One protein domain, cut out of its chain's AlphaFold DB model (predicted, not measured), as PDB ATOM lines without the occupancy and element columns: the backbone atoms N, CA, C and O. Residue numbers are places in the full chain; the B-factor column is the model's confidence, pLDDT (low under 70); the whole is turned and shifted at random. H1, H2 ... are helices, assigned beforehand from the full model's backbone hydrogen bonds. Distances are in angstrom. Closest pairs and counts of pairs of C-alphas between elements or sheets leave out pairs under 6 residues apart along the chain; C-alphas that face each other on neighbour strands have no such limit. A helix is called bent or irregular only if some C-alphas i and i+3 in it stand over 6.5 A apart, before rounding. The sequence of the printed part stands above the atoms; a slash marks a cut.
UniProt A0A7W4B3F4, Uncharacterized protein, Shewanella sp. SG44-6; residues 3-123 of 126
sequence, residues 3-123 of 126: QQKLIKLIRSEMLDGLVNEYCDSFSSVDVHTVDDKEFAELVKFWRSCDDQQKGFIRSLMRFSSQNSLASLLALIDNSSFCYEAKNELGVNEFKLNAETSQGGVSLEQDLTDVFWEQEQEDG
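Overview. This is residues 3 to 123 of the 126 residues of an uncharacterized protein of Shewanella sp. SG44-6 (UniProt A0A7W4B3F4). Two long helices, H3 and H1, cross as an X, running opposite ways, and H5 packs on H3 with a shallow tilt. H2 packs on the last part of H1, H4 follows the end of H3, and residues 99 to 105 of the link from H4 to H5 stick out. The printed part has 121 residues with five named helices, H1 to H5 in chain order, and no named strand: all helix. It is loose, with a radius of gyration of the C-alphas of 17.8 A, and elongated, spanning 54 by 33 by 25 A.

Along the chain. H3, residues 51 to 78, is the longest helix at 40.7 A, from C-alpha 51 at (170.235, 91.472, 146.364) to C-alpha 78 at (130.017, 85.176, 147.528). H1, residues 3 to 28, measures 35.9 A and begins at (139.479, 87.993, 132.345). H5, residues 107 to 121, measures 20.9 A, H2 is residues 37 to 48, and H4 is residues 80 to 88. H4 is irregular: C-alphas 81 and 84 are 7.7 A apart.

Arrangement. H3 touches H1 with residues 58 to 66 alone, at a steep tilt of 45 degrees; the closest C-alphas, of Arg 62 and Val 19, are 6.4 A apart. H3 touches H5 with residues 66 to 74 alone, closest at the C-alphas of Ser 71 and Glu 108, 5.1 A; they run opposite ways at a shallow tilt of 33 degrees, only just short of steep. H1 touches H2 with residues 26 to 27 alone, about perpendicular at 90 degrees, and the closest C-alphas, of Phe 26 and Val 43, are 4.9 A apart. H4 is close to H3 but not clearly touching, with the C-alphas of Cys 82 and Ile 76 closest at 6.1 A. H2 and H5 are apart. In H2, H3 and H5 every O i to N i+4 pair is within hydrogen-bond range; in H1 19 of 22 are, in H4 3 of 5.

Size, cuts and confidence. The two C-alphas farthest apart, of His 32 and Ser 101, are 56.5 A apart. The printed part has no cut, and the link from H4 to H5, 18 residues, is long. The mean pLDDT of the printed part is 70.5; 58 residues are under 70, among them residues 70 to 115.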
ATOM      1  N   GLN A   3     138.842  88.576 131.158       53.97
ATOM      2  CA  GLN A   3     139.479  87.993 132.345       53.97
ATOM      3  C   GLN A   3     141.009  88.056 132.302       53.97
ATOM      4  O   GLN A   3     141.625  88.580 133.220       53.97
ATOM      5  N   GLN A   4     141.627  87.615 131.203       57.44
ATOM      6  CA  GLN A   4     143.083  87.704 131.025       57.44
ATOM      7  C   GLN A   4     143.587  89.153 131.075       57.44
ATOM      8  O   GLN A   4     144.679  89.410 131.571       57.44
ATOM      9  N   LYS A   5     142.789  90.116 130.588       61.59
ATOM     10  CA  LYS A   5     143.123  91.544 130.692       61.59
ATOM     11  C   LYS A   5     143.036  92.045 132.136       61.59
ATOM     12  O   LYS A   5     143.927  92.776 132.549       61.59
ATOM     13  N   LEU A   6     142.013  91.640 132.893       65.56
ATOM     14  CA  LEU A   6     141.858  92.019 134.300       65.56
ATOM     15  C   LEU A   6     142.971  91.424 135.173       65.56
ATOM     16  O   LEU A   6     143.587  92.146 135.947       65.56
ATOM     17  N   ILE A   7     143.276  90.138 134.995       67.25
ATOM     18  CA  ILE A   7     144.372  89.451 135.694       67.25
ATOM     19  C   ILE A   7     145.702  90.149 135.411       67.25
ATOM     20  O   ILE A   7     146.470  90.420 136.330       67.25
ATOM     21  N   LYS A   8     145.952  90.506 134.147       66.94
ATOM     22  CA  LYS A   8     147.162  91.233 133.763       66.94
ATOM     23  C   LYS A   8     147.242  92.620 134.408       66.94
ATOM     24  O   LYS A   8     148.305  92.986 134.891       66.94
ATOM     25  N   LEU A   9     146.140  93.370 134.437       72.44
ATOM     26  CA  LEU A   9     146.078  94.684 135.086       72.44
ATOM     27  C   LEU A   9     146.362  94.574 136.592       72.44
ATOM     28  O   LEU A   9     147.205  95.291 137.122       72.44
ATOM     29  N   ILE A  10     145.739  93.608 137.263       72.75
ATOM     30  CA  ILE A  10     145.976  93.313 138.679       72.75
ATOM     31  C   ILE A  10     147.452  92.970 138.940       72.75
ATOM     32  O   ILE A  10     148.073  93.558 139.825       72.75
ATOM     33  N   ARG A  11     148.038  92.046 138.167       72.19
ATOM     34  CA  ARG A  11     149.431  91.604 138.354       72.19
ATOM     35  C   ARG A  11     150.431  92.722 138.064       72.19
ATOM     36  O   ARG A  11     151.266  93.024 138.910       72.19
ATOM     37  N   SER A  12     150.339  93.342 136.892       73.00
ATOM     38  CA  SER A  12     151.363  94.277 136.421       73.00
ATOM     39  C   SER A  12     151.191  95.701 136.940       73.00
ATOM     40  O   SER A  12     152.184  96.365 137.208       73.00
ATOM     41  N   GLU A  13     149.962  96.204 137.052       70.94
ATOM     42  CA  GLU A  13     149.744  97.615 137.399       70.94
ATOM     43  C   GLU A  13     149.524  97.803 138.897       70.94
ATOM     44  O   GLU A  13     150.028  98.764 139.470       70.94
ATOM     45  N   MET A  14     148.821  96.874 139.549       79.12
ATOM     46  CA  MET A  14     148.508  97.011 140.973       79.12
ATOM     47  C   MET A  14     149.562  96.340 141.852       79.12
ATOM     48  O   MET A  14     150.126  96.983 142.731       79.12
ATOM     49  N   LEU A  15     149.850  95.059 141.619       83.81
ATOM     50  CA  LEU A  15     150.723  94.285 142.503       83.81
ATOM     51  C   LEU A  15     152.195  94.637 142.317       83.81
ATOM     52  O   LEU A  15     152.873  94.931 143.298       83.81
ATOM     53  N   ASP A  16     152.692  94.655 141.079       83.25
ATOM     54  CA  ASP A  16     154.087  95.029 140.832       83.25
ATOM     55  C   ASP A  16     154.346  96.494 141.221       83.25
ATOM     56  O   ASP A  16     155.403  96.799 141.774       83.25
ATOM     57  N   GLY A  17     153.367  97.383 141.002       83.81
ATOM     58  CA  GLY A  17     153.405  98.775 141.459       83.81
ATOM     59  C   GLY A  17     153.524  98.882 142.980       83.81
ATOM     60  O   GLY A  17     154.495  99.444 143.480       83.81
ATOM     61  N   LEU A  18     152.601  98.255 143.715       85.75
ATOM     62  CA  LEU A  18     152.587  98.247 145.180       85.75
ATOM     63  C   LEU A  18     153.883  97.672 145.770       85.75
ATOM     64  O   LEU A  18     154.466  98.236 146.693       85.75
ATOM     65  N   VAL A  19     154.351  96.539 145.240       90.12
ATOM     66  CA  VAL A  19     155.577  95.891 145.720       90.12
ATOM     67  C   VAL A  19     156.792  96.789 145.483       90.12
ATOM     68  O   VAL A  19     157.632  96.913 146.372       90.12
ATOM     69  N   ASN A  20     156.878  97.452 144.324       90.06
ATOM     70  CA  ASN A  20     157.939  98.423 144.055       90.06
ATOM     71  C   ASN A  20     157.901  99.596 145.040       90.06
ATOM     72  O   ASN A  20     158.938  99.926 145.604       90.06
ATOM     73  N   GLU A  21     156.727 100.171 145.305       89.81
ATOM     74  CA  GLU A  21     156.581 101.285 146.252       89.81
ATOM     75  C   GLU A  21     157.054 100.913 147.665       89.81
ATOM     76  O   GLU A  21     157.742 101.704 148.317       89.81
ATOM     77  N   TYR A  22     156.753  99.696 148.133       89.06
ATOM     78  CA  TYR A  22     157.276  99.199 149.408       89.06
ATOM     79  C   TYR A  22     158.795  99.019 149.378       89.06
ATOM     80  O   TYR A  22     159.480  99.477 150.293       89.06
ATOM     81  N   CYS A  23     159.341  98.384 148.336       91.12
ATOM     82  CA  CYS A  23     160.786  98.201 148.189       91.12
ATOM     83  C   CYS A  23     161.535  99.542 148.152       91.12
ATOM     84  O   CYS A  23     162.582  99.686 148.796       91.12
ATOM     85  N   ASP A  24     160.991 100.525 147.439       92.44
ATOM     86  CA  ASP A  24     161.532 101.877 147.353       92.44
ATOM     87  C   ASP A  24     161.468 102.556 148.719       92.44
ATOM     88  O   ASP A  24     162.487 103.045 149.206       92.44
ATOM     89  N   SER A  25     160.322 102.474 149.401       89.88
ATOM     90  CA  SER A  25     160.135 103.029 150.744       89.88
ATOM     91  C   SER A  25     161.114 102.432 151.757       89.88
ATOM     92  O   SER A  25     161.780 103.178 152.472       89.88
ATOM     93  N   PHE A  26     161.289 101.106 151.793       91.94
ATOM     94  CA  PHE A  26     162.275 100.466 152.674       91.94
ATOM     95  C   PHE A  26     163.715 100.886 152.357       91.94
ATOM     96  O   PHE A  26     164.589 100.905 153.231       91.94
ATOM     97  N   SER A  27     163.977 101.245 151.104       90.88
ATOM     98  CA  SER A  27     165.294 101.694 150.668       90.88
ATOM     99  C   SER A  27     165.531 103.166 151.017       90.88
ATOM    100  O   SER A  27     166.617 103.501 151.491       90.88
ATOM    101  N   SER A  28     164.527 104.036 150.879       90.38
ATOM    102  CA  SER A  28     164.685 105.492 150.974       90.38
ATOM    103  C   SER A  28     164.273 106.114 152.309       90.38
ATOM    104  O   SER A  28     164.748 107.204 152.620       90.38
ATOM    105  N   VAL A  29     163.406 105.474 153.102       90.50
ATOM    106  CA  VAL A  29     162.872 106.072 154.339       90.50
ATOM    107  C   VAL A  29     163.963 106.252 155.398       90.50
ATOM    108  O   VAL A  29     164.778 105.356 155.626       90.50
ATOM    109  N   ASP A  30     164.010 107.396 156.077       88.81
ATOM    110  CA  ASP A  30     164.880 107.531 157.245       88.81
ATOM    111  C   ASP A  30     164.301 106.701 158.399       88.81
ATOM    112  O   ASP A  30     163.197 106.944 158.880       88.81
ATOM    113  N   VAL A  31     165.049 105.695 158.850       86.94
ATOM    114  CA  VAL A  31     164.596 104.782 159.906       86.94
ATOM    115  C   VAL A  31     164.410 105.500 161.245       86.94
ATOM    116  O   VAL A  31     163.659 105.032 162.093       86.94
ATOM    117  N   HIS A  32     165.075 106.641 161.442       87.94
ATOM    118  CA  HIS A  32     164.958 107.442 162.658       87.94
ATOM    119  C   HIS A  32     163.682 108.289 162.701       87.94
ATOM    120  O   HIS A  32     163.342 108.803 163.764       87.94
ATOM    121  N   THR A  33     162.979 108.420 161.572       90.12
ATOM    122  CA  THR A  33     161.713 109.159 161.465       90.12
ATOM    123  C   THR A  33     160.489 108.244 161.437       90.12
ATOM    124  O   THR A  33     159.381 108.720 161.222       90.12
ATOM    125  N   VAL A  34     160.678 106.930 161.593       87.81
ATOM    126  CA  VAL A  34     159.585 105.955 161.631       87.81
ATOM    127  C   VAL A  34     159.091 105.809 163.072       87.81
ATOM    128  O   VAL A  34     159.822 105.314 163.928       87.81
ATOM    129  N   ASP A  35     157.842 106.199 163.319       90.44
ATOM    130  CA  ASP A  35     157.204 106.086 164.640       90.44
ATOM    131  C   ASP A  35     156.816 104.637 164.993       90.44
ATOM    132  O   ASP A  35     156.802 104.251 166.164       90.44
ATOM    133  N   ASP A  36     156.514 103.824 163.979       90.94
ATOM    134  CA  ASP A  36     156.171 102.410 164.122       90.94
ATOM    135  C   ASP A  36     157.441 101.559 164.289       90.94
ATOM    136  O   ASP A  36     158.298 101.463 163.402       90.94
ATOM    137  N   LYS A  37     157.579 100.932 165.460       89.44
ATOM    138  CA  LYS A  37     158.780 100.174 165.816       89.44
ATOM    139  C   LYS A  37     158.937  98.933 164.942       89.44
ATOM    140  O   LYS A  37     160.056  98.611 164.541       89.44
ATOM    141  N   GLU A  38     157.849  98.232 164.661       89.44
ATOM    142  CA  GLU A  38     157.828  97.048 163.817       89.44
ATOM    143  C   GLU A  38     158.234  97.403 162.382       89.44
ATOM    144  O   GLU A  38     159.093  96.737 161.798       89.44
ATOM    145  N   PHE A  39     157.706  98.502 161.838       86.31
ATOM    146  CA  PHE A  39     158.091  98.994 160.517       86.31
ATOM    147  C   PHE A  39     159.567  99.406 160.466       86.31
ATOM    148  O   PHE A  39     160.272  99.086 159.507       86.31
ATOM    149  N   ALA A  40     160.077 100.055 161.517       90.50
ATOM    150  CA  ALA A  40     161.485 100.425 161.602       90.50
ATOM    151  C   ALA A  40     162.407  99.192 161.581       90.50
ATOM    152  O   ALA A  40     163.445  99.207 160.916       90.50
ATOM    153  N   GLU A  41     162.037  98.106 162.267       91.38
ATOM    154  CA  GLU A  41     162.785  96.843 162.217       91.38
ATOM    155  C   GLU A  41     162.714  96.178 160.835       91.38
ATOM    156  O   GLU A  41     163.730  95.668 160.358       91.38
ATOM    157  N   LEU A  42     161.577  96.254 160.136       90.31
ATOM    158  CA  LEU A  42     161.466  95.780 158.749       90.31
ATOM    159  C   LEU A  42     162.381  96.561 157.795       90.31
ATOM    160  O   LEU A  42     163.069  95.952 156.974       90.31
ATOM    161  N   VAL A  43     162.463  97.888 157.940       92.00
ATOM    162  CA  VAL A  43     163.390  98.738 157.169       92.00
ATOM    163  C   VAL A  43     164.846  98.338 157.434       92.00
ATOM    164  O   VAL A  43     165.637  98.205 156.495       92.00
ATOM    165  N   LYS A  44     165.225  98.118 158.702       92.56
ATOM    166  CA  LYS A  44     166.583  97.666 159.060       92.56
ATOM    167  C   LYS A  44     166.890  96.299 158.466       92.56
ATOM    168  O   LYS A  44     167.959  96.122 157.884       92.56
ATOM    169  N   PHE A  45     165.955  95.360 158.589       93.00
ATOM    170  CA  PHE A  45     166.082  94.024 158.026       93.00
ATOM    171  C   PHE A  45     166.287  94.090 156.509       93.00
ATOM    172  O   PHE A  45     167.303  93.597 156.021       93.00
ATOM    173  N   TRP A  46     165.417  94.800 155.784       94.31
ATOM    174  CA  TRP A  46     165.528  94.995 154.334       94.31
ATOM    175  C   TRP A  46     166.895  95.546 153.918       94.31
ATOM    176  O   TRP A  46     167.506  95.072 152.960       94.31
ATOM    177  N   ARG A  47     167.413  96.536 154.651       92.25
ATOM    178  CA  ARG A  47     168.721  97.147 154.365       92.25
ATOM    179  C   ARG A  47     169.901  96.228 154.657       92.25
ATOM    180  O   ARG A  47     170.940  96.385 154.024       92.25
ATOM    181  N   SER A  48     169.744  95.291 155.589       94.50
ATOM    182  CA  SER A  48     170.758  94.276 155.888       94.50
ATOM    183  C   SER A  48     170.804  93.141 154.860       94.50
ATOM    184  O   SER A  48     171.789  92.407 154.821       94.50
ATOM    185  N   CYS A  49     169.765  93.006 154.030       95.44
ATOM    186  CA  CYS A  49     169.681  91.966 153.016       95.44
ATOM    187  C   CYS A  49     170.557  92.259 151.791       95.44
ATOM    188  O   CYS A  49     170.648  93.399 151.321       95.44
ATOM    189  N   ASP A  50     171.131  91.198 151.227       95.31
ATOM    190  CA  ASP A  50     171.745  91.234 149.899       95.31
ATOM    191  C   ASP A  50     170.687  91.240 148.774       95.31
ATOM    192  O   ASP A  50     169.480  91.141 149.015       95.31
ATOM    193  N   ASP A  51     171.132  91.382 147.524       92.94
ATOM    194  CA  ASP A  51     170.235  91.472 146.364       92.94
ATOM    195  C   ASP A  51     169.431  90.185 146.132       92.94
ATOM    196  O   ASP A  51     168.279  90.242 145.694       92.94
ATOM    197  N   GLN A  52     169.997  89.021 146.463       91.19
ATOM    198  CA  GLN A  52     169.300  87.742 146.330       91.19
ATOM    199  C   GLN A  52     168.164  87.641 147.354       91.19
ATOM    200  O   GLN A  52     167.040  87.271 147.011       91.19
ATOM    201  N   GLN A  53     168.441  88.002 148.604       91.06
ATOM    202  CA  GLN A  53     167.465  88.033 149.688       91.06
ATOM    203  C   GLN A  53     166.366  89.062 149.417       91.06
ATOM    204  O   GLN A  53     165.188  88.748 149.584       91.06
ATOM    205  N   LYS A  54     166.716  90.257 148.925       91.25
ATOM    206  CA  LYS A  54     165.736  91.268 148.498       91.25
ATOM    207  C   LYS A  54     164.859  90.764 147.358       91.25
ATOM    208  O   LYS A  54     163.649  90.968 147.396       91.25
ATOM    209  N   GLY A  55     165.444  90.063 146.385       88.19
ATOM    210  CA  GLY A  55     164.699  89.399 145.316       88.19
ATOM    211  C   GLY A  55     163.691  88.383 145.855       88.19
ATOM    212  O   GLY A  55     162.525  88.414 145.472       88.19
ATOM    213  N   PHE A  56     164.103  87.541 146.807       85.19
ATOM    214  CA  PHE A  56     163.206  86.581 147.453       85.19
ATOM    215  C   PHE A  56     162.070  87.263 148.231       85.19
ATOM    216  O   PHE A  56     160.907  86.898 148.067       85.19
ATOM    217  N   ILE A  57     162.387  88.277 149.042       88.94
ATOM    218  CA  ILE A  57     161.393  89.041 149.812       88.94
ATOM    219  C   ILE A  57     160.384  89.708 148.872       88.94
ATOM    220  O   ILE A  57     159.183  89.654 149.126       88.94
ATOM    221  N   ARG A  58     160.857  90.284 147.763       89.75
ATOM    222  CA  ARG A  58     160.008  90.889 146.735       89.75
ATOM    223  C   ARG A  58     159.032  89.872 146.138       89.75
ATOM    224  O   ARG A  58     157.840  90.162 146.046       89.75
ATOM    225  N   SER A  59     159.510  88.679 145.782       83.56
ATOM    226  CA  SER A  59     158.645  87.596 145.295       83.56
ATOM    227  C   SER A  59     157.622  87.164 146.347       83.56
ATOM    228  O   SER A  59     156.461  86.933 146.014       83.56
ATOM    229  N   LEU A  60     158.017  87.109 147.621       83.56
ATOM    230  CA  LEU A  60     157.122  86.741 148.717       83.56
ATOM    231  C   LEU A  60     156.026  87.795 148.939       83.56
ATOM    232  O   LEU A  60     154.856  87.440 149.036       83.56
ATOM    233  N   MET A  61     156.376  89.085 148.933       85.19
ATOM    234  CA  MET A  61     155.408  90.191 149.002       85.19
ATOM    235  C   MET A  61     154.410  90.143 147.844       85.19
ATOM    236  O   MET A  61     153.205  90.297 148.064       85.19
ATOM    237  N   ARG A  62     154.898  89.888 146.621       83.75
ATOM    238  CA  ARG A  62     154.058  89.731 145.427       83.75
ATOM    239  C   ARG A  62     153.068  88.581 145.604       83.75
ATOM    240  O   ARG A  62     151.866  88.797 145.473       83.75
ATOM    241  N   PHE A  63     153.555  87.400 145.976       79.56
ATOM    242  CA  PHE A  63     152.733  86.200 146.140       79.56
ATOM    243  C   PHE A  63     151.695  86.340 147.266       79.56
ATOM    244  O   PHE A  63     150.517  86.046 147.076       79.56
ATOM    245  N   SER A  64     152.084  86.860 148.435       76.19
ATOM    246  CA  SER A  64     151.143  87.084 149.541       76.19
ATOM    247  C   SER A  64     150.052  88.097 149.187       76.19
ATOM    248  O   SER A  64     148.901  87.933 149.598       76.19
ATOM    249  N   SER A  65     150.389  89.121 148.401       81.31
ATOM    250  CA  SER A  65     149.428  90.119 147.924       81.31
ATOM    251  C   SER A  65     148.478  89.538 146.869       81.31
ATOM    252  O   SER A  65     147.279  89.805 146.927       81.31
ATOM    253  N   GLN A  66     148.982  88.692 145.959       75.88
ATOM    254  CA  GLN A  66     148.165  87.938 144.995       75.88
ATOM    255  C   GLN A  66     147.127  87.070 145.706       75.88
ATOM    256  O   GLN A  66     145.937  87.183 145.416       75.88
ATOM    257  N   ASN A  67     147.557  86.274 146.687       69.69
ATOM    258  CA  ASN A  67     146.660  85.396 147.437       69.69
ATOM    259  C   ASN A  67     145.618  86.199 148.219       69.69
ATOM    260  O   ASN A  67     144.432  85.895 148.164       69.69
ATOM    261  N   SER A  68     146.036  87.277 148.887       72.31
ATOM    262  CA  SER A  68     145.116  88.128 149.655       72.31
ATOM    263  C   SER A  68     144.040  88.760 148.765       72.31
ATOM    264  O   SER A  68     142.875  88.851 149.156       72.31
ATOM    265  N   LEU A  69     144.410  89.172 147.548       75.75
ATOM    266  CA  LEU A  69     143.466  89.709 146.574       75.75
ATOM    267  C   LEU A  69     142.540  88.621 146.014       75.75
ATOM    268  O   LEU A  69     141.348  88.879 145.853       75.75
ATOM    269  N   ALA A  70     143.050  87.411 145.766       65.88
ATOM    270  CA  ALA A  70     142.235  86.261 145.372       65.88
ATOM    271  C   ALA A  70     141.158  85.954 146.428       65.88
ATOM    272  O   ALA A  70     139.975  85.869 146.090       65.88
ATOM    273  N   SER A  71     141.540  85.884 147.708       63.78
ATOM    274  CA  SER A  71     140.603  85.672 148.817       63.78
ATOM    275  C   SER A  71     139.570  86.804 148.908       63.78
ATOM    276  O   SER A  71     138.380  86.552 149.090       63.78
ATOM    277  N   LEU A  72     139.988  88.065 148.733       69.75
ATOM    278  CA  LEU A  72     139.080  89.216 148.764       69.75
ATOM    279  C   LEU A  72     138.066  89.186 147.610       69.75
ATOM    280  O   LEU A  72     136.879  89.426 147.831       69.75
ATOM    281  N   LEU A  73     138.501  88.844 146.397       67.75
ATOM    282  CA  LEU A  73     137.608  88.683 145.248       67.75
ATOM    283  C   LEU A  73     136.619  87.527 145.455       67.75
ATOM    284  O   LEU A  73     135.441  87.680 145.134       67.75
ATOM    285  N   ALA A  74     137.052  86.419 146.062       61.78
ATOM    286  CA  ALA A  74     136.179  85.304 146.431       61.78
ATOM    287  C   ALA A  74     135.113  85.690 147.470       61.78
ATOM    288  O   ALA A  74     133.958  85.266 147.366       61.78
ATOM    289  N   LEU A  75     135.467  86.530 148.447       61.81
ATOM    290  CA  LEU A  75     134.514  87.071 149.420       61.81
ATOM    291  C   LEU A  75     133.505  88.022 148.768       61.81
ATOM    292  O   LEU A  75     132.307  87.916 149.033       61.81
ATOM    293  N   ILE A  76     133.970  88.926 147.900       63.91
ATOM    294  CA  ILE A  76     133.098  89.832 147.140       63.91
ATOM    295  C   ILE A  76     132.133  89.023 146.278       63.91
ATOM    296  O   ILE A  76     130.944  89.352 146.227       63.91
ATOM    297  N   ASP A  77     132.614  87.957 145.629       59.56
ATOM    298  CA  ASP A  77     131.775  87.159 144.750       59.56
ATOM    299  C   ASP A  77     130.634  86.465 145.500       59.56
ATOM    300  O   ASP A  77     129.473  86.572 145.091       59.56
ATOM    301  N   ASN A  78     130.956  85.878 146.655       55.50
ATOM    302  CA  ASN A  78     130.017  85.176 147.528       55.50
ATOM    303  C   ASN A  78     129.122  86.093 148.384       55.50
ATOM    304  O   ASN A  78     128.238  85.597 149.088       55.50
ATOM    305  N   SER A  79     129.312  87.415 148.351       50.97
ATOM    306  CA  SER A  79     128.510  88.354 149.141       50.97
ATOM    307  C   SER A  79     127.357  88.959 148.329       50.97
ATOM    308  O   SER A  79     127.542  89.564 147.273       50.97
ATOM    309  N   SER A  80     126.133  88.858 148.855       46.91
ATOM    310  CA  SER A  80     124.941  89.518 148.298       46.91
ATOM    311  C   SER A  80     124.960  91.048 148.458       46.91
ATOM    312  O   SER A  80     124.208  91.744 147.780       46.91
ATOM    313  N   PHE A  81     125.830  91.571 149.327       41.22
ATOM    314  CA  PHE A  81     125.963  92.993 149.657       41.22
ATOM    315  C   PHE A  81     126.774  93.790 148.616       41.22
ATOM    316  O   PHE A  81     126.583  94.992 148.476       41.22
ATOM    317  N   CYS A  82     127.645  93.141 147.838       45.81
ATOM    318  CA  CYS A  82     128.540  93.823 146.894       45.81
ATOM    319  C   CYS A  82     127.985  93.968 145.465       45.81
ATOM    320  O   CYS A  82     128.748  94.260 144.547       45.81
ATOM    321  N   TYR A  83     126.680  93.788 145.241       45.97
ATOM    322  CA  TYR A  83     126.088  93.870 143.895       45.97
ATOM    323  C   TYR A  83     126.242  95.267 143.252       45.97
ATOM    324  O   TYR A  83     126.416  95.380 142.039       45.97
ATOM    325  N   GLU A  84     126.229  96.331 144.058       43.75
ATOM    326  CA  GLU A  84     126.440  97.712 143.596       43.75
ATOM    327  C   GLU A  84     127.917  97.983 143.266       43.75
ATOM    328  O   GLU A  84     128.221  98.486 142.188       43.75
ATOM    329  N   ALA A  85     128.848  97.522 144.108       41.06
ATOM    330  CA  ALA A  85     130.288  97.620 143.848       41.06
ATOM    331  C   ALA A  85     130.736  96.778 142.632       41.06
ATOM    332  O   ALA A  85     131.596  97.209 141.864       41.06
ATOM    333  N   LYS A  86     130.126  95.599 142.410       47.16
ATOM    334  CA  LYS A  86     130.344  94.779 141.202       47.16
ATOM    335  C   LYS A  86     129.959  95.547 139.929       47.16
ATOM    336  O   LYS A  86     130.697  95.491 138.947       47.16
ATOM    337  N   ASN A  87     128.860  96.302 139.966       45.75
ATOM    338  CA  ASN A  87     128.424  97.158 138.860       45.75
ATOM    339  C   ASN A  87     129.378  98.342 138.624       45.75
ATOM    340  O   ASN A  87     129.741  98.603 137.478       45.75
ATOM    341  N   GLU A  88     129.808  99.038 139.682       39.31
ATOM    342  CA  GLU A  88     130.708 100.202 139.580       39.31
ATOM    343  C   GLU A  88     132.108  99.840 139.066       39.31
ATOM    344  O   GLU A  88     132.708 100.599 138.307       39.31
ATOM    345  N   LEU A  89     132.608  98.652 139.413       45.12
ATOM    346  CA  LEU A  89     133.881  98.130 138.910       45.12
ATOM    347  C   LEU A  89     133.759  97.478 137.516       45.12
ATOM    348  O   LEU A  89     134.754  97.000 136.971       45.12
ATOM    349  N   GLY A  90     132.555  97.419 136.929       39.44
ATOM    350  CA  GLY A  90     132.305  96.741 135.650       39.44
ATOM    351  C   GLY A  90     132.480  95.215 135.713       39.44
ATOM    352  O   GLY A  90     132.624  94.555 134.684       39.44
ATOM    353  N   VAL A  91     132.450  94.638 136.914       44.28
ATOM    354  CA  VAL A  91     132.663  93.215 137.223       44.28
ATOM    355  C   VAL A  91     131.313  92.479 137.216       44.28
ATOM    356  O   VAL A  91     130.994  91.695 138.104       44.28
ATOM    357  N   ASN A  92     130.480  92.735 136.205       42.59
ATOM    358  CA  ASN A  92     129.197  92.036 136.039       42.59
ATOM    359  C   ASN A  92     129.358  90.643 135.407       42.59
ATOM    360  O   ASN A  92     128.472  89.799 135.519       42.59
ATOM    361  N   GLU A  93     130.501  90.394 134.765       41.41
ATOM    362  CA  GLU A  93     130.803  89.162 134.029       41.41
ATOM    363  C   GLU A  93     132.090  88.479 134.510       41.41
ATOM    364  O   GLU A  93     132.728  87.742 133.759       41.41
ATOM    365  N   PHE A  94     132.497  88.668 135.766       40.09
ATOM    366  CA  PHE A  94     133.563  87.831 136.321       40.09
ATOM    367  C   PHE A  94     132.987  86.515 136.843       40.09
ATOM    368  O   PHE A  94     133.050  86.198 138.021       40.09
ATOM    369  N   LYS A  95     132.399  85.742 135.928       43.16
ATOM    370  CA  LYS A  95     132.199  84.311 136.128       43.16
ATOM    371  C   LYS A  95     133.456  83.623 135.624       43.16
ATOM    372  O   LYS A  95     133.580  83.346 134.431       43.16
ATOM    373  N   LEU A  96     134.411  83.370 136.518       41.62
ATOM    374  CA  LEU A  96     135.231  82.173 136.328       41.62
ATOM    375  C   LEU A  96     134.245  81.009 136.249       41.62
ATOM    376  O   LEU A  96     133.200  81.063 136.901       41.62
ATOM    377  N   ASN A  97     134.497  80.037 135.378       37.41
ATOM    378  CA  ASN A  97     133.625  78.881 135.199       37.41
ATOM    379  C   ASN A  97     133.643  78.019 136.473       37.41
ATOM    380  O   ASN A  97     134.146  76.904 136.465       37.41
ATOM    381  N   ALA A  98     133.087  78.527 137.570       39.41
ATOM    382  CA  ALA A  98     132.666  77.740 138.694       39.41
ATOM    383  C   ALA A  98     131.442  76.979 138.189       39.41
ATOM    384  O   ALA A  98     130.295  77.407 138.344       39.41
ATOM    385  N   GLU A  99     131.685  75.857 137.514       37.19
ATOM    386  CA  GLU A  99     130.720  74.774 137.505       37.19
ATOM    387  C   GLU A  99     130.531  74.367 138.970       37.19
ATOM    388  O   GLU A  99     131.175  73.467 139.504       37.19
ATOM    389  N   THR A 100     129.641  75.076 139.666       42.28
ATOM    390  CA  THR A 100     129.100  74.673 140.958       42.28
ATOM    391  C   THR A 100     128.162  73.492 140.727       42.28
ATOM    392  O   THR A 100     126.955  73.564 140.953       42.28
ATOM    393  N   SER A 101     128.707  72.390 140.226       34.72
ATOM    394  CA  SER A 101     128.070  71.085 140.184       34.72
ATOM    395  C   SER A 101     128.658  70.256 141.316       34.72
ATOM    396  O   SER A 101     129.665  69.583 141.157       34.72
ATOM    397  N   GLN A 102     128.036  70.362 142.493       38.91
ATOM    398  CA  GLN A 102     128.098  69.393 143.602       38.91
ATOM    399  C   GLN A 102     129.482  68.950 144.140       38.91
ATOM    400  O   GLN A 102     129.543  68.031 144.951       38.91
ATOM    401  N   GLY A 103     130.572  69.636 143.796       46.28
ATOM    402  CA  GLY A 103     131.917  69.353 144.319       46.28
ATOM    403  C   GLY A 103     132.963  70.403 143.929       46.28
ATOM    404  O   GLY A 103     134.125  70.055 143.753       46.28
ATOM    405  N   GLY A 104     132.532  71.651 143.719       41.38
ATOM    406  CA  GLY A 104     133.308  72.694 143.043       41.38
ATOM    407  C   GLY A 104     134.455  73.277 143.870       41.38
ATOM    408  O   GLY A 104     134.312  73.516 145.070       41.38
ATOM    409  N   VAL A 105     135.575  73.515 143.186       44.53
ATOM    410  CA  VAL A 105     136.750  74.250 143.670       44.53
ATOM    411  C   VAL A 105     136.332  75.682 144.038       44.53
ATOM    412  O   VAL A 105     135.433  76.253 143.416       44.53
ATOM    413  N   SER A 106     136.887  76.240 145.118       54.53
ATOM    414  CA  SER A 106     136.544  77.600 145.546       54.53
ATOM    415  C   SER A 106     137.148  78.628 144.583       54.53
ATOM    416  O   SER A 106     138.254  78.434 144.091       54.53
ATOM    417  N   LEU A 107     136.469  79.762 144.360       57.06
ATOM    418  CA  LEU A 107     136.988  80.852 143.513       57.06
ATOM    419  C   LEU A 107     138.373  81.346 143.968       57.06
ATOM    420  O   LEU A 107     139.183  81.778 143.156       57.06
ATOM    421  N   GLU A 108     138.635  81.282 145.274       57.38
ATOM    422  CA  GLU A 108     139.942  81.576 145.865       57.38
ATOM    423  C   GLU A 108     141.013  80.607 145.361       57.38
ATOM    424  O   GLU A 108     142.093  81.039 144.965       57.38
ATOM    425  N   GLN A 109     140.703  79.312 145.351       60.22
ATOM    426  CA  GLN A 109     141.608  78.276 144.883       60.22
ATOM    427  C   GLN A 109     141.805  78.375 143.363       60.22
ATOM    428  O   GLN A 109     142.946  78.425 142.923       60.22
ATOM    429  N   ASP A 110     140.738  78.595 142.589       65.06
ATOM    430  CA  ASP A 110     140.823  78.813 141.136       65.06
ATOM    431  C   ASP A 110     141.666  80.049 140.767       65.06
ATOM    432  O   ASP A 110     142.477  80.009 139.845       65.06
ATOM    433  N   LEU A 111     141.500  81.175 141.473       65.00
ATOM    434  CA  LEU A 111     142.289  82.386 141.215       65.00
ATOM    435  C   LEU A 111     143.747  82.226 141.643       65.00
ATOM    436  O   LEU A 111     144.634  82.731 140.955       65.00
ATOM    437  N   THR A 112     143.994  81.532 142.754       69.25
ATOM    438  CA  THR A 112     145.353  81.210 143.204       69.25
ATOM    439  C   THR A 112     146.056  80.331 142.174       69.25
ATOM    440  O   THR A 112     147.188  80.634 141.799       69.25
ATOM    441  N   ASP A 113     145.367  79.314 141.656       67.00
ATOM    442  CA  ASP A 113     145.883  78.416 140.624       67.00
ATOM    443  C   ASP A 113     146.176  79.185 139.325       67.00
ATOM    444  O   ASP A 113     147.275  79.084 138.787       67.00
ATOM    445  N   VAL A 114     145.270  80.062 138.876       68.50
ATOM    446  CA  VAL A 114     145.491  80.903 137.683       68.50
ATOM    447  C   VAL A 114     146.652  81.885 137.865       68.50
ATOM    448  O   VAL A 114     147.429  82.106 136.933       68.50
ATOM    449  N   PHE A 115     146.795  82.502 139.044       68.38
ATOM    450  CA  PHE A 115     147.955  83.351 139.324       68.38
ATOM    451  C   PHE A 115     149.247  82.533 139.308       68.38
ATOM    452  O   PHE A 115     150.228  82.971 138.710       68.38
ATOM    453  N   TRP A 116     149.238  81.339 139.898       71.81
ATOM    454  CA  TRP A 116     150.396  80.453 139.954       71.81
ATOM    455  C   TRP A 116     150.829  79.945 138.576       71.81
ATOM    456  O   TRP A 116     152.011  80.025 138.239       71.81
ATOM    457  N   GLU A 117     149.882  79.487 137.757       72.50
ATOM    458  CA  GLU A 117     150.128  79.051 136.378       72.50
ATOM    459  C   GLU A 117     150.792  80.164 135.562       72.50
ATOM    460  O   GLU A 117     151.783  79.924 134.874       72.50
ATOM    461  N   GLN A 118     150.326  81.408 135.697       65.81
ATOM    462  CA  GLN A 118     150.944  82.515 134.974       65.81
ATOM    463  C   GLN A 118     152.325  82.914 135.515       65.81
ATOM    464  O   GLN A 118     153.182  83.327 134.738       65.81
ATOM    465  N   GLU A 119     152.588  82.795 136.819       65.62
ATOM    466  CA  GLU A 119     153.943  83.005 137.355       65.62
ATOM    467  C   GLU A 119     154.931  81.939 136.844       65.62
ATOM    468  O   GLU A 119     156.113  82.242 136.649       65.62
ATOM    469  N   GLN A 120     154.463  80.710 136.592       70.12
ATOM    470  CA  GLN A 120     155.250  79.668 135.926       70.12
ATOM    471  C   GLN A 120     155.485  79.991 134.444       70.12
ATOM    472  O   GLN A 120     156.621  79.887 133.976       70.12
ATOM    473  N   GLU A 121     154.453  80.429 133.713       67.19
ATOM    474  CA  GLU A 121     154.584  80.864 132.311       67.19
ATOM    475  C   GLU A 121     155.574  82.030 132.153       67.19
ATOM    476  O   GLU A 121     156.380  82.041 131.219       67.19
ATOM    477  N   ASP A 122     155.563  82.977 133.093       67.38
ATOM    478  CA  ASP A 122     156.455  84.142 133.112       67.38
ATOM    479  C   ASP A 122     157.868  83.819 133.653       67.38
ATOM    480  O   ASP A 122     158.767  84.663 133.621       67.38
ATOM    481  N   GLY A 123     158.100  82.592 134.138       64.94
ATOM    482  CA  GLY A 123     159.403  82.118 134.620       64.94
ATOM    483  C   GLY A 123     159.806  82.628 136.009       64.94
ATOM    484  O   GLY A 123     160.978  82.534 136.384       64.94
TER     485      GLY A 123